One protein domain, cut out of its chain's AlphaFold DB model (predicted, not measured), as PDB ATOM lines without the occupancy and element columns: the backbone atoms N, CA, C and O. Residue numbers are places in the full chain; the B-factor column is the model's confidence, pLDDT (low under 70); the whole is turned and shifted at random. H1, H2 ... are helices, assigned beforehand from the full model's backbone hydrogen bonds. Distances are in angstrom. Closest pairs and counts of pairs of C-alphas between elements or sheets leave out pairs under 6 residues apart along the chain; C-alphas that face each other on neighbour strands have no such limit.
ATOM      1  N   ASP A   2     119.199 125.227 121.933       95.50
ATOM      2  CA  ASP A   2     119.410 124.537 123.218       95.50
ATOM      3  C   ASP A   2     118.057 124.331 123.927       95.50
ATOM      4  O   ASP A   2     117.033 124.826 123.454       95.50
ATOM      5  N   GLU A   3     118.048 123.572 125.023       95.00
ATOM      6  CA  GLU A   3     116.827 123.216 125.760       95.00
ATOM      7  C   GLU A   3     116.052 124.453 126.241       95.00
ATOM      8  O   GLU A   3     114.850 124.552 125.998       95.00
ATOM      9  N   ASP A   4     116.745 125.441 126.816       96.94
ATOM     10  CA  ASP A   4     116.129 126.678 127.310       96.94
ATOM     11  C   ASP A   4     115.347 127.416 126.213       96.94
ATOM     12  O   ASP A   4     114.244 127.920 126.441       96.94
ATOM     13  N   LYS A   5     115.888 127.461 124.990       95.69
ATOM     14  CA  LYS A   5     115.211 128.094 123.850       95.69
ATOM     15  C   LYS A   5     114.033 127.277 123.332       95.69
ATOM     16  O   LYS A   5     113.034 127.881 122.948       95.69
ATOM     17  N   VAL A   6     114.131 125.944 123.333       97.31
ATOM     18  CA  VAL A   6     112.997 125.070 122.985       97.31
ATOM     19  C   VAL A   6     111.848 125.322 123.961       97.31
ATOM     20  O   VAL A   6     110.728 125.604 123.539       97.31
ATOM     21  N   LEU A   7     112.138 125.317 125.264       97.38
ATOM     22  CA  LEU A   7     111.141 125.570 126.302       97.38
ATOM     23  C   LEU A   7     110.557 126.982 126.210       97.38
ATOM     24  O   LEU A   7     109.352 127.151 126.368       97.38
ATOM     25  N   SER A   8     111.376 127.999 125.930       96.75
ATOM     26  CA  SER A   8     110.882 129.370 125.755       96.75
ATOM     27  C   SER A   8     109.892 129.497 124.595       96.75
ATOM     28  O   SER A   8     108.928 130.243 124.734       96.75
ATOM     29  N   PHE A   9     110.126 128.803 123.477       96.06
ATOM     30  CA  PHE A   9     109.221 128.801 122.323       96.06
ATOM     31  C   PHE A   9     107.899 128.088 122.634       96.06
ATOM     32  O   PHE A   9     106.825 128.594 122.332       96.06
ATOM     33  N   ILE A  10     107.966 126.939 123.309       97.12
ATOM     34  CA  ILE A  10     106.758 126.206 123.715       97.12
ATOM     35  C   ILE A  10     105.936 127.045 124.707       97.12
ATOM     36  O   ILE A  10     104.717 127.156 124.588       97.12
ATOM     37  N   ASN A  11     106.600 127.685 125.673       97.19
ATOM     38  CA  ASN A  11     105.941 128.475 126.713       97.19
ATOM     39  C   ASN A  11     105.402 129.826 126.221       97.19
ATOM     40  O   ASN A  11     104.517 130.382 126.873       97.19
ATOM     41  N   SER A  12     105.912 130.373 125.111       95.62
ATOM     42  CA  SER A  12     105.323 131.573 124.505       95.62
ATOM     43  C   SER A  12     103.981 131.282 123.830       95.62
ATOM     44  O   SER A  12     103.192 132.205 123.637       95.62
ATOM     45  N   GLY A  13     103.695 130.008 123.530       94.25
ATOM     46  CA  GLY A  13     102.506 129.590 122.794       94.25
ATOM     47  C   GLY A  13     102.608 129.835 121.288       94.25
ATOM     48  O   GLY A  13     101.590 129.756 120.602       94.25
ATOM     49  N   ASP A  14     103.810 130.130 120.780       92.38
ATOM     50  CA  ASP A  14     104.062 130.354 119.349       92.38
ATOM     51  C   ASP A  14     104.021 129.047 118.532       92.38
ATOM     52  O   ASP A  14     103.838 129.090 117.317       92.38
ATOM     53  N   GLY A  15     104.160 127.896 119.195       94.81
ATOM     54  CA  GLY A  15     104.075 126.556 118.616       94.81
ATOM     55  C   GLY A  15     104.519 125.492 119.621       94.81
ATOM     56  O   GLY A  15     104.700 125.778 120.808       94.81
ATOM     57  N   ASP A  16     104.715 124.263 119.152       96.75
ATOM     58  CA  ASP A  16     105.203 123.147 119.963       96.75
ATOM     59  C   ASP A  16     106.573 122.596 119.507       96.75
ATOM     60  O   ASP A  16     107.239 123.114 118.607       96.75
ATOM     61  N   ALA A  17     107.054 121.546 120.181       96.50
ATOM     62  CA  ALA A  17     108.326 120.907 119.835       96.50
ATOM     63  C   ALA A  17     108.309 120.238 118.446       96.50
ATOM     64  O   ALA A  17     109.359 120.096 117.815       96.50
ATOM     65  N   GLY A  18     107.136 119.797 117.990       96.62
ATOM     66  CA  GLY A  18     106.918 119.248 116.659       96.62
ATOM     67  C   GLY A  18     107.064 120.316 115.583       96.62
ATOM     68  O   GLY A  18     107.763 120.063 114.603       96.62
ATOM     69  N   ASP A  19     106.509 121.510 115.805       96.94
ATOM     70  CA  ASP A  19     106.680 122.660 114.905       96.94
ATOM     71  C   ASP A  19     108.165 123.028 114.763       96.94
ATOM     72  O   ASP A  19     108.683 123.124 113.652       96.94
ATOM     73  N   LEU A  20     108.900 123.108 115.881       97.12
ATOM     74  CA  LEU A  20     110.351 123.348 115.856       97.12
ATOM     75  C   LEU A  20     111.120 122.271 115.079       97.12
ATOM     76  O   LEU A  20     112.110 122.570 114.401       97.12
ATOM     77  N   LEU A  21     110.706 121.007 115.204       97.00
ATOM     78  CA  LEU A  21     111.323 119.902 114.479       97.00
ATOM     79  C   LEU A  21     111.016 119.975 112.981       97.00
ATOM     80  O   LEU A  21     111.913 119.693 112.187       97.00
ATOM     81  N   ASP A  22     109.790 120.325 112.597       97.19
ATOM     82  CA  ASP A  22     109.395 120.455 111.193       97.19
ATOM     83  C   ASP A  22     110.099 121.647 110.537       97.19
ATOM     84  O   ASP A  22     110.709 121.486 109.481       97.19
ATOM     85  N   ASP A  23     110.160 122.793 111.216       96.12
ATOM     86  CA  ASP A  23     110.866 123.986 110.740       96.12
ATOM     87  C   ASP A  23     112.362 123.722 110.513       96.12
ATOM     88  O   ASP A  23     112.936 124.106 109.488       96.12
ATOM     89  N   ALA A  24     113.022 123.044 111.458       96.62
ATOM     90  CA  ALA A  24     114.448 122.740 111.352       96.62
ATOM     91  C   ALA A  24     114.738 121.550 110.420       96.62
ATOM     92  O   ALA A  24     115.773 121.513 109.743       96.62
ATOM     93  N   MET A  25     113.865 120.539 110.418       97.50
ATOM     94  CA  MET A  25     114.029 119.275 109.703       97.50
ATOM     95  C   MET A  25     112.673 118.715 109.217       97.50
ATOM     96  O   MET A  25     112.214 117.692 109.740       97.50
ATOM     97  N   PRO A  26     112.117 119.228 108.099       97.06
ATOM     98  CA  PRO A  26     110.740 118.937 107.647       97.06
ATOM     99  C   PRO A  26     110.415 117.468 107.324       97.06
ATOM    100  O   PRO A  26     109.308 117.085 106.957       97.06
ATOM    101  N   THR A  27     111.425 116.597 107.339       97.81
ATOM    102  CA  THR A  27     111.272 115.164 107.049       97.81
ATOM    103  C   THR A  27     111.594 114.273 108.241       97.81
ATOM    104  O   THR A  27     111.455 113.051 108.127       97.81
ATOM    105  N   ALA A  28     112.021 114.837 109.374       97.69
ATOM    106  CA  ALA A  28     112.459 114.078 110.539       97.69
ATOM    107  C   ALA A  28     111.338 113.190 111.090       97.69
ATOM    108  O   ALA A  28     111.540 111.979 111.194       97.69
ATOM    109  N   ALA A  29     110.141 113.745 111.316       97.19
ATOM    110  CA  ALA A  29     108.987 112.983 111.795       97.19
ATOM    111  C   ALA A  29     108.645 111.816 110.853       97.19
ATOM    112  O   ALA A  29     108.560 110.662 111.271       97.19
ATOM    113  N   ARG A  30     108.578 112.073 109.538       97.25
ATOM    114  CA  ARG A  30     108.326 111.026 108.533       97.25
ATOM    115  C   ARG A  30     109.388 109.923 108.557       97.25
ATOM    116  O   ARG A  30     109.061 108.744 108.424       97.25
ATOM    117  N   ARG A  31     110.666 110.287 108.691       97.94
ATOM    118  CA  ARG A  31     111.771 109.318 108.772       97.94
ATOM    119  C   ARG A  31     111.705 108.504 110.061       97.94
ATOM    120  O   ARG A  31     111.958 107.303 109.996       97.94
ATOM    121  N   PHE A  32     111.335 109.130 111.175       96.94
ATOM    122  CA  PHE A  32     111.122 108.460 112.454       96.94
ATOM    123  C   PHE A  32     109.981 107.439 112.362       96.94
ATOM    124  O   PHE A  32     110.192 106.271 112.677       96.94
ATOM    125  N   TYR A  33     108.826 107.815 111.803       97.44
ATOM    126  CA  TYR A  33     107.706 106.885 111.601       97.44
ATOM    127  C   TYR A  33     108.058 105.713 110.685       97.44
ATOM    128  O   TYR A  33     107.662 104.579 110.934       97.44
ATOM    129  N   ARG A  34     108.843 105.954 109.629       98.06
ATOM    130  CA  ARG A  34     109.308 104.860 108.769       98.06
ATOM    131  C   ARG A  34     110.222 103.894 109.526       98.06
ATOM    132  O   ARG A  34     110.114 102.691 109.322       98.06
ATOM    133  N   LEU A  35     111.101 104.406 110.390       95.81
ATOM    134  CA  LEU A  35     111.976 103.578 111.219       95.81
ATOM    135  C   LEU A  35     111.166 102.710 112.191       95.81
ATOM    136  O   LEU A  35     111.387 101.501 112.253       95.81
ATOM    137  N   THR A  36     110.210 103.301 112.909       96.12
ATOM    138  CA  THR A  36     109.381 102.558 113.869       96.12
ATOM    139  C   THR A  36     108.476 101.543 113.173       96.12
ATOM    140  O   THR A  36     108.310 100.433 113.677       96.12
ATOM    141  N   GLN A  37     107.981 101.852 111.970       98.25
ATOM    142  CA  GLN A  37     107.248 100.893 111.143       98.25
ATOM    143  C   GLN A  37     108.123  99.704 110.727       98.25
ATOM    144  O   GLN A  37     107.678  98.563 110.817       98.25
ATOM    145  N   SER A  38     109.369  99.943 110.305       97.50
ATOM    146  CA  SER A  38     110.302  98.858 109.973       97.50
ATOM    147  C   SER A  38     110.599  97.964 111.179       97.50
ATOM    148  O   SER A  38     110.632  96.745 111.032       97.50
ATOM    149  N   MET A  39     110.757  98.543 112.375       96.38
ATOM    150  CA  MET A  39     110.897  97.761 113.608       96.38
ATOM    151  C   MET A  39     109.646  96.919 113.881       96.38
ATOM    152  O   MET A  39     109.761  95.732 114.173       96.38
ATOM    153  N   HIS A  40     108.453  97.503 113.749       97.75
ATOM    154  CA  HIS A  40     107.193  96.786 113.947       97.75
ATOM    155  C   HIS A  40     107.044  95.588 112.997       97.75
ATOM    156  O   HIS A  40     106.712  94.494 113.447       97.75
ATOM    157  N   THR A  41     107.336  95.777 111.707       98.44
ATOM    158  CA  THR A  41     107.296  94.699 110.707       98.44
ATOM    159  C   THR A  41     108.275  93.579 111.053       98.44
ATOM    160  O   THR A  41     107.856  92.427 111.122       98.44
ATOM    161  N   LEU A  42     109.531  93.914 111.369       98.06
ATOM    162  CA  LEU A  42     110.532  92.929 111.787       98.06
ATOM    163  C   LEU A  42     110.065  92.124 113.009       98.06
ATOM    164  O   LEU A  42     110.219  90.909 113.050       98.06
ATOM    165  N   LEU A  43     109.481  92.786 114.012       98.12
ATOM    166  CA  LEU A  43     108.959  92.086 115.185       98.12
ATOM    167  C   LEU A  43     107.808  91.139 114.820       98.12
ATOM    168  O   LEU A  43     107.718  90.055 115.389       98.12
ATOM    169  N   GLY A  44     106.948  91.536 113.879       98.50
ATOM    170  CA  GLY A  44     105.900  90.678 113.329       98.50
ATOM    171  C   GLY A  44     106.468  89.406 112.699       98.50
ATOM    172  O   GLY A  44     106.067  88.316 113.093       98.50
ATOM    173  N   GLU A  45     107.456  89.546 111.815       98.56
ATOM    174  CA  GLU A  45     108.145  88.422 111.159       98.56
ATOM    175  C   GLU A  45     108.803  87.479 112.179       98.56
ATOM    176  O   GLU A  45     108.663  86.261 112.106       98.56
ATOM    177  N   VAL A  46     109.476  88.027 113.197       98.50
ATOM    178  CA  VAL A  46     110.069  87.216 114.274       98.50
ATOM    179  C   VAL A  46     108.986  86.457 115.048       98.50
ATOM    180  O   VAL A  46     109.189  85.293 115.395       98.50
ATOM    181  N   ARG A  47     107.825  87.079 115.288       98.50
ATOM    182  CA  ARG A  47     106.703  86.467 116.017       98.50
ATOM    183  C   ARG A  47     106.005  85.338 115.269       98.50
ATOM    184  O   ARG A  47     105.358  84.523 115.921       98.50
ATOM    185  N   GLU A  48     106.185  85.226 113.954       98.50
ATOM    186  CA  GLU A  48     105.745  84.043 113.200       98.50
ATOM    187  C   GLU A  48     106.467  82.767 113.666       98.50
ATOM    188  O   GLU A  48     105.901  81.675 113.613       98.50
ATOM    189  N   HIS A  49     107.695  82.906 114.180       98.19
ATOM    190  CA  HIS A  49     108.506  81.804 114.703       98.19
ATOM    191  C   HIS A  49     108.591  81.785 116.237       98.19
ATOM    192  O   HIS A  49     108.664  80.711 116.834       98.19
ATOM    193  N   PHE A  50     108.571  82.958 116.876       98.00
ATOM    194  CA  PHE A  50     108.718  83.146 118.321       98.00
ATOM    195  C   PHE A  50     107.615  84.082 118.845       98.00
ATOM    196  O   PHE A  50     107.847  85.287 118.971       98.00
TER     197      PHE A  50
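Overview. This is residues 2 to 50 of the 95 residues of an uncharacterized protein of Escherichia coli (UniProt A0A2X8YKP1). A long straight helix, H3, makes most of a free arm, residues 31 to 50, of which 31 to 49 belong to H3, and at its other end the two short helices H2 and H1 turn off one after the other at steep angles, with no common core for the three. The printed part has 49 residues with three named helices, in the order H1, H2, H3, and no named strand; the class is all helix. It is extended, with a radius of gyration of the C-alphas of 16.6 A, and it spans 51 by 18 by 17 A, the length made largely by the arm.

Along the chain. H1 holds residues 3 to 12 and begins at C-alpha 3 at (116.827, 123.216, 125.760); it is 14.3 A long from first to last C-alpha. H2 holds residues 17 to 24 and is 10.6 A long. H3 holds residues 28 to 49, 32.8 A from C-alpha 28 at (112.459, 114.078, 110.539) to C-alpha 49 at (108.506, 81.804, 114.703).

Arrangement. H1 and H2 only just touch, with 3 pairs of C-alphas within 8 A; the closest C-alphas, those of Ile 10 and Ala 17, are 6.8 A apart. They run opposite ways at a steep tilt of 69 degrees, only just short of about perpendicular. H2 and H3 touch only at the corner by their link, H3 with residues 28 to 29 alone; the closest C-alphas, those of Asp 22 and Ala 28, are 7.1 A apart. They run opposite ways at a steep tilt of 66 degrees. H1 and H3 are apart. In H1 and H2 every O i to N i+4 pair is within hydrogen-bond range, and in H3 17 of 18 are.

Size, cuts and confidence. The two C-alphas farthest apart, those of Ser 12 and His 49, are 50.8 A apart. The printed part has no cut, and both links, H1 to H2 and H2 to H3, are tight. The mean pLDDT of the printed part is 97.0, and no printed residue is under 70.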